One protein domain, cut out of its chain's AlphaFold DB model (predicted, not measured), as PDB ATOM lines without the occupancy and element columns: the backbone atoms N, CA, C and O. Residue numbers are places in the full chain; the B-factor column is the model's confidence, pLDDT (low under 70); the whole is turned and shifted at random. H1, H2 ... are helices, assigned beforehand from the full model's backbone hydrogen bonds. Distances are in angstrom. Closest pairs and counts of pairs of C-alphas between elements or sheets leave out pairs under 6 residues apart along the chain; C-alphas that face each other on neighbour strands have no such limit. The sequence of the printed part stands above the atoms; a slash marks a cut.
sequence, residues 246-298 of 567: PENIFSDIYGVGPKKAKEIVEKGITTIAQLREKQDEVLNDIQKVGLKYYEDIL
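What this domain is: This is residues 246 to 298 of the 567 residues of the protein "DNA-directed DNA polymerase" of viral metagenome (UniProt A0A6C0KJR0). Six short helices cluster round a common middle: the helical hairpin of H1 and H2 makes one side, H3, H4 and H5 follow one another round the other side, and H6 is at one end of the longest axis. Contacts between the helices are few. The printed part has 53 residues with six named helices, H1 to H6 in that order, and no named strand, an all-helix class. It is compact and rounded, with a radius of gyration of the C-alphas of 9.5 A and spans of 26 by 20 by 17 A.

How they stand to each other: H2, residues 258 to 266, touches H1, residues 246 to 251, as a hairpin; their closest C-alphas, those of Ala 261 and Glu 247, are 4.9 A apart. They run opposite ways at a shallow tilt of 34.9 degrees, only just short of steep. H2 is close to but not clearly touching H4, residues 279 to 282, with the closest C-alphas, Ile 264 and Val 282, 6.9 A apart. H3, residues 272 to 277, and H4 meet only through their link. H3 is close to but not clearly touching H5, residues 285 to 292: the closest C-alphas, Arg 276 and Leu 291, are 7.5 A apart, at a steep tilt of 56 degrees, opposite ways. H5 and H6, residues 294 to 297, meet only through their link, and H6 is apart from H1. Each O i to N i+4 pair is within hydrogen-bond range in H1, H2, H3 and H5; H4 and H6 are too short for such a pair.

Where its parts are: H2 is 12.2 A long, H5 10.3 A, H3 8.8 A, H1 8.3 A, H6 5.6 A and H4 5.4 A. H1 begins at C-alpha 246 (-49.389, 5.486, 26.505), and H6 ends at C-alpha 297 (-44.025, 22.373, 23.473).

The domain as a whole: The two C-alphas farthest apart, Glu 266 and Asp 296, are 26.5 A apart. The printed part has no cut and no long link. No printed residue is under 70 in pLDDT.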
ATOM      1  N   PRO A 246     -50.710   5.044  26.058       94.06
ATOM      2  CA  PRO A 246     -49.389   5.486  26.505       94.06
ATOM      3  C   PRO A 246     -48.307   5.434  25.416       94.06
ATOM      4  O   PRO A 246     -47.450   6.316  25.381       94.06
ATOM      5  N   GLU A 247     -48.368   4.484  24.472       93.19
ATOM      6  CA  GLU A 247     -47.427   4.452  23.339       93.19
ATOM      7  C   GLU A 247     -47.550   5.699  22.446       93.19
ATOM      8  O   GLU A 247     -46.545   6.219  21.962       93.19
ATOM      9  N   ASN A 248     -48.768   6.219  22.249       90.00
ATOM     10  CA  ASN A 248     -48.977   7.450  21.490       90.00
ATOM     11  C   ASN A 248     -48.546   8.673  22.308       90.00
ATOM     12  O   ASN A 248     -47.742   9.457  21.807       90.00
ATOM     13  N   ILE A 249     -48.983   8.772  23.569       93.56
ATOM     14  CA  ILE A 249     -48.639   9.866  24.500       93.56
ATOM     15  C   ILE A 249     -47.117  10.044  24.602       93.56
ATOM     16  O   ILE A 249     -46.609  11.159  24.470       93.56
ATOM     17  N   PHE A 250     -46.370   8.949  24.786       95.81
ATOM     18  CA  PHE A 250     -44.910   9.000  24.845       95.81
ATOM     19  C   PHE A 250     -44.265   9.260  23.482       95.81
ATOM     20  O   PHE A 250     -43.207   9.875  23.445       95.81
ATOM     21  N   SER A 251     -44.877   8.844  22.365       92.00
ATOM     22  CA  SER A 251     -44.339   9.137  21.025       92.00
ATOM     23  C   SER A 251     -44.407  10.618  20.624       92.00
ATOM     24  O   SER A 251     -43.777  11.013  19.645       92.00
ATOM     25  N   ASP A 252     -45.150  11.423  21.386       91.25
ATOM     26  CA  ASP A 252     -45.236  12.872  21.212       91.25
ATOM     27  C   ASP A 252     -44.185  13.613  22.086       91.25
ATOM     28  O   ASP A 252     -44.008  14.826  21.967       91.25
ATOM     29  N   ILE A 253     -43.423  12.895  22.931       95.69
ATOM     30  CA  ILE A 253     -42.241  13.425  23.633       95.69
ATOM     31  C   ILE A 253     -41.081  13.533  22.639       95.69
ATOM     32  O   ILE A 253     -40.704  12.555  21.987       95.69
ATOM     33  N   TYR A 254     -40.442  14.704  22.555       94.38
ATOM     34  CA  TYR A 254     -39.335  14.888  21.617       94.38
ATOM     35  C   TYR A 254     -38.190  13.878  21.848       94.38
ATOM     36  O   TYR A 254     -37.698  13.693  22.960       94.38
ATOM     37  N   GLY A 255     -37.759  13.226  20.764       93.38
ATOM     38  CA  GLY A 255     -36.728  12.185  20.775       93.38
ATOM     39  C   GLY A 255     -37.236  10.771  21.089       93.38
ATOM     40  O   GLY A 255     -36.475   9.812  20.923       93.38
ATOM     41  N   VAL A 256     -38.494  10.595  21.505       95.75
ATOM     42  CA  VAL A 256     -39.099   9.282  21.786       95.75
ATOM     43  C   VAL A 256     -39.899   8.817  20.564       95.75
ATOM     44  O   VAL A 256     -41.047   9.182  20.365       95.75
ATOM     45  N   GLY A 257     -39.291   7.994  19.706       91.44
ATOM     46  CA  GLY A 257     -40.012   7.368  18.585       91.44
ATOM     47  C   GLY A 257     -40.910   6.197  19.031       91.44
ATOM     48  O   GLY A 257     -40.685   5.651  20.113       91.44
ATOM     49  N   PRO A 258     -41.854   5.715  18.192       88.62
ATOM     50  CA  PRO A 258     -42.802   4.650  18.556       88.62
ATOM     51  C   PRO A 258     -42.162   3.381  19.142       88.62
ATOM     52  O   PRO A 258     -42.633   2.863  20.148       88.62
ATOM     53  N   LYS A 259     -41.019   2.926  18.598       92.06
ATOM     54  CA  LYS A 259     -40.262   1.788  19.164       92.06
ATOM     55  C   LYS A 259     -39.858   2.021  20.628       92.06
ATOM     56  O   LYS A 259     -39.876   1.087  21.421       92.06
ATOM     57  N   LYS A 260     -39.471   3.252  20.976       95.81
ATOM     58  CA  LYS A 260     -39.037   3.611  22.331       95.81
ATOM     59  C   LYS A 260     -40.224   3.821  23.267       95.81
ATOM     60  O   LYS A 260     -40.156   3.398  24.413       95.81
ATOM     61  N   ALA A 261     -41.313   4.405  22.769       95.56
ATOM     62  CA  ALA A 261     -42.571   4.488  23.502       95.56
ATOM     63  C   ALA A 261     -43.075   3.089  23.908       95.56
ATOM     64  O   ALA A 261     -43.378   2.865  25.077       95.56
ATOM     65  N   LYS A 262     -43.044   2.123  22.981       94.50
ATOM     66  CA  LYS A 262     -43.376   0.717  23.252       94.50
ATOM     67  C   LYS A 262     -42.458   0.073  24.298       94.50
ATOM     68  O   LYS A 262     -42.959  -0.505  25.251       94.50
ATOM     69  N   GLU A 263     -41.139   0.260  24.195       96.69
ATOM     70  CA  GLU A 263     -40.162  -0.233  25.190       96.69
ATOM     71  C   GLU A 263     -40.414   0.329  26.610       96.69
ATOM     72  O   GLU A 263     -40.177  -0.350  27.606       96.69
ATOM     73  N   ILE A 264     -40.896   1.572  26.717       97.81
ATOM     74  CA  ILE A 264     -41.264   2.205  27.995       97.81
ATOM     75  C   ILE A 264     -42.537   1.555  28.570       97.81
ATOM     76  O   ILE A 264     -42.572   1.219  29.755       97.81
ATOM     77  N   VAL A 265     -43.547   1.306  27.733       97.19
ATOM     78  CA  VAL A 265     -44.800   0.637  28.135       97.19
ATOM     79  C   VAL A 265     -44.571  -0.830  28.512       97.19
ATOM     80  O   VAL A 265     -45.118  -1.299  29.508       97.19
ATOM     81  N   GLU A 266     -43.692  -1.538  27.800       96.88
ATOM     82  CA  GLU A 266     -43.254  -2.906  28.128       96.88
ATOM     83  C   GLU A 266     -42.535  -2.993  29.488       96.88
ATOM     84  O   GLU A 266     -42.555  -4.041  30.129       96.88
ATOM     85  N   LYS A 267     -41.962  -1.883  29.976       96.94
ATOM     86  CA  LYS A 267     -41.391  -1.746  31.331       96.94
ATOM     87  C   LYS A 267     -42.429  -1.359  32.401       96.94
ATOM     88  O   LYS A 267     -42.057  -1.019  33.524       96.94
ATOM     89  N   GLY A 268     -43.722  -1.391  32.071       96.94
ATOM     90  CA  GLY A 268     -44.826  -1.086  32.989       96.94
ATOM     91  C   GLY A 268     -45.012   0.404  33.297       96.94
ATOM     92  O   GLY A 268     -45.751   0.747  34.217       96.94
ATOM     93  N   ILE A 269     -44.352   1.296  32.554       98.06
ATOM     94  CA  ILE A 269     -44.523   2.748  32.674       98.06
ATOM     95  C   ILE A 269     -45.654   3.155  31.727       98.06
ATOM     96  O   ILE A 269     -45.531   2.991  30.518       98.06
ATOM     97  N   THR A 270     -46.758   3.688  32.252       96.81
ATOM     98  CA  THR A 270     -47.958   4.030  31.457       96.81
ATOM     99  C   THR A 270     -48.395   5.488  31.595       96.81
ATOM    100  O   THR A 270     -49.322   5.919  30.914       96.81
ATOM    101  N   THR A 271     -47.713   6.279  32.429       97.38
ATOM    102  CA  THR A 271     -48.007   7.702  32.649       97.38
ATOM    103  C   THR A 271     -46.752   8.575  32.571       97.38
ATOM    104  O   THR A 271     -45.640   8.123  32.842       97.38
ATOM    105  N   ILE A 272     -46.935   9.863  32.255       97.38
ATOM    106  CA  ILE A 272     -45.858  10.870  32.262       97.38
ATOM    107  C   ILE A 272     -45.226  11.023  33.661       97.38
ATOM    108  O   ILE A 272     -44.027  11.274  33.760       97.38
ATOM    109  N   ALA A 273     -45.993  10.826  34.740       97.69
ATOM    110  CA  ALA A 273     -45.485  10.868  36.114       97.69
ATOM    111  C   ALA A 273     -44.474   9.738  36.387       97.69
ATOM    112  O   ALA A 273     -43.316  10.015  36.692       97.69
ATOM    113  N   GLN A 274     -44.863   8.482  36.142       98.12
ATOM    114  CA  GLN A 274     -43.968   7.320  36.257       98.12
ATOM    115  C   GLN A 274     -42.742   7.437  35.335       98.12
ATOM    116  O   GLN A 274     -41.640   7.023  35.694       98.12
ATOM    117  N   LEU A 275     -42.914   8.021  34.141       98.19
ATOM    118  CA  LEU A 275     -41.806   8.254  33.216       98.19
ATOM    119  C   LEU A 275     -40.822   9.314  33.737       98.19
ATOM    120  O   LEU A 275     -39.632   9.204  33.464       98.19
ATOM    121  N   ARG A 276     -41.282  10.308  34.512       98.19
ATOM    122  CA  ARG A 276     -40.416  11.289  35.194       98.19
ATOM    123  C   ARG A 276     -39.665  10.686  36.370       98.19
ATOM    124  O   ARG A 276     -38.485  10.988  36.530       98.19
ATOM    125  N   GLU A 277     -40.316   9.826  37.146       97.88
ATOM    126  CA  GLU A 277     -39.688   9.091  38.252       97.88
ATOM    127  C   GLU A 277     -38.554   8.184  37.751       97.88
ATOM    128  O   GLU A 277     -37.478   8.162  38.340       97.88
ATOM    129  N   LYS A 278     -38.764   7.494  36.621       97.31
ATOM    130  CA  LYS A 278     -37.812   6.527  36.042       97.31
ATOM    131  C   LYS A 278     -37.015   7.057  34.845       97.31
ATOM    132  O   LYS A 278     -36.443   6.272  34.087       97.31
ATOM    133  N   GLN A 279     -36.965   8.375  34.636       96.88
ATOM    134  CA  GLN A 279     -36.396   8.951  33.407       96.88
ATOM    135  C   GLN A 279     -34.919   8.582  33.193       96.88
ATOM    136  O   GLN A 279     -34.502   8.376  32.056       96.88
ATOM    137  N   ASP A 280     -34.141   8.443  34.267       96.94
ATOM    138  CA  ASP A 280     -32.727   8.061  34.198       96.94
ATOM    139  C   ASP A 280     -32.500   6.565  33.912       96.94
ATOM    140  O   ASP A 280     -31.438   6.203  33.411       96.94
ATOM    141  N   GLU A 281     -33.501   5.708  34.148       95.94
ATOM    142  CA  GLU A 281     -33.463   4.275  33.815       95.94
ATOM    143  C   GLU A 281     -33.810   4.005  32.343       95.94
ATOM    144  O   GLU A 281     -33.363   3.009  31.763       95.94
ATOM    145  N   VAL A 282     -34.667   4.844  31.739       96.88
ATOM    146  CA  VAL A 282     -35.278   4.541  30.432       96.88
ATOM    147  C   VAL A 282     -35.015   5.564  29.331       96.88
ATOM    148  O   VAL A 282     -35.114   5.174  28.169       96.88
ATOM    149  N   LEU A 283     -34.659   6.820  29.618       97.75
ATOM    150  CA  LEU A 283     -34.458   7.864  28.600       97.75
ATOM    151  C   LEU A 283     -32.981   8.246  28.422       97.75
ATOM    152  O   LEU A 283     -32.207   8.279  29.376       97.75
ATOM    153  N   ASN A 284     -32.598   8.600  27.191       96.88
ATOM    154  CA  ASN A 284     -31.339   9.315  26.937       96.88
ATOM    155  C   ASN A 284     -31.492  10.825  27.195       96.88
ATOM    156  O   ASN A 284     -32.605  11.327  27.328       96.88
ATOM    157  N   ASP A 285     -30.390  11.571  27.236       95.88
ATOM    158  CA  ASP A 285     -30.418  12.974  27.673       95.88
ATOM    159  C   ASP A 285     -31.279  13.886  26.777       95.88
ATOM    160  O   ASP A 285     -32.009  14.734  27.286       95.88
ATOM    161  N   ILE A 286     -31.306  13.654  25.458       95.38
ATOM    162  CA  ILE A 286     -32.182  14.392  24.530       95.38
ATOM    163  C   ILE A 286     -33.663  14.072  24.802       95.38
ATOM    164  O   ILE A 286     -34.515  14.958  24.736       95.38
ATOM    165  N   GLN A 287     -33.979  12.823  25.155       97.19
ATOM    166  CA  GLN A 287     -35.329  12.403  25.546       97.19
ATOM    167  C   GLN A 287     -35.737  12.956  26.921       97.19
ATOM    168  O   GLN A 287     -36.898  13.318  27.101       97.19
ATOM    169  N   LYS A 288     -34.800  13.091  27.873       98.12
ATOM    170  CA  LYS A 288     -35.038  13.780  29.157       98.12
ATOM    171  C   LYS A 288     -35.330  15.263  28.938       98.12
ATOM    172  O   LYS A 288     -36.270  15.785  29.529       98.12
ATOM    173  N   VAL A 289     -34.608  15.931  28.030       97.44
ATOM    174  CA  VAL A 289     -34.946  17.299  27.595       97.44
ATOM    175  C   VAL A 289     -36.338  17.336  26.944       97.44
ATOM    176  O   VAL A 289     -37.141  18.202  27.282       97.44
ATOM    177  N   GLY A 290     -36.683  16.364  26.094       96.94
ATOM    178  CA  GLY A 290     -38.040  16.227  25.551       96.94
ATOM    179  C   GLY A 290     -39.123  16.121  26.635       96.94
ATOM    180  O   GLY A 290     -40.132  16.818  26.564       96.94
ATOM    181  N   LEU A 291     -38.897  15.304  27.669       98.19
ATOM    182  CA  LEU A 291     -39.808  15.112  28.807       98.19
ATOM    183  C   LEU A 291     -39.886  16.340  29.735       98.19
ATOM    184  O   LEU A 291     -40.934  16.609  30.328       98.19
ATOM    185  N   LYS A 292     -38.785  17.089  29.866       97.94
ATOM    186  CA  LYS A 292     -38.663  18.319  30.669       97.94
ATOM    187  C   LYS A 292     -39.514  19.469  30.121       97.94
ATOM    188  O   LYS A 292     -39.999  20.274  30.908       97.94
ATOM    189  N   TYR A 293     -39.703  19.536  28.802       97.50
ATOM    190  CA  TYR A 293     -40.475  20.592  28.129       97.50
ATOM    191  C   TYR A 293     -41.776  20.096  27.476       97.50
ATOM    192  O   TYR A 293     -42.409  20.856  26.749       97.50
ATOM    193  N   TYR A 294     -42.191  18.852  27.736       96.75
ATOM    194  CA  TYR A 294     -43.322  18.182  27.078       96.75
ATOM    195  C   TYR A 294     -44.620  19.011  27.064       96.75
ATOM    196  O   TYR A 294     -45.152  19.316  25.999       96.75
ATOM    197  N   GLU A 295     -45.100  19.461  28.225       96.25
ATOM    198  CA  GLU A 295     -46.316  20.278  28.327       96.25
ATOM    199  C   GLU A 295     -46.124  21.705  27.795       96.25
ATOM    200  O   GLU A 295     -47.106  22.380  27.504       96.25
ATOM    201  N   ASP A 296     -44.886  22.189  27.674       97.19
ATOM    202  CA  ASP A 296     -44.574  23.512  27.129       97.19
ATOM    203  C   ASP A 296     -44.629  23.516  25.593       97.19
ATOM    204  O   ASP A 296     -45.266  24.395  25.011       97.19
ATOM    205  N   ILE A 297     -44.056  22.496  24.943       94.06
ATOM    206  CA  ILE A 297     -44.025  22.373  23.473       94.06
ATOM    207  C   ILE A 297     -45.360  21.921  22.863       94.06
ATOM    208  O   ILE A 297     -45.566  22.094  21.667       94.06
ATOM    209  N   LEU A 298     -46.275  21.363  23.666       92.06
ATOM    210  CA  LEU A 298     -47.639  21.022  23.235       92.06
ATOM    211  C   LEU A 298     -48.609  22.219  23.262       92.06
ATOM    212  O   LEU A 298     -49.694  22.142  22.684       92.06
TER     213      LEU A 298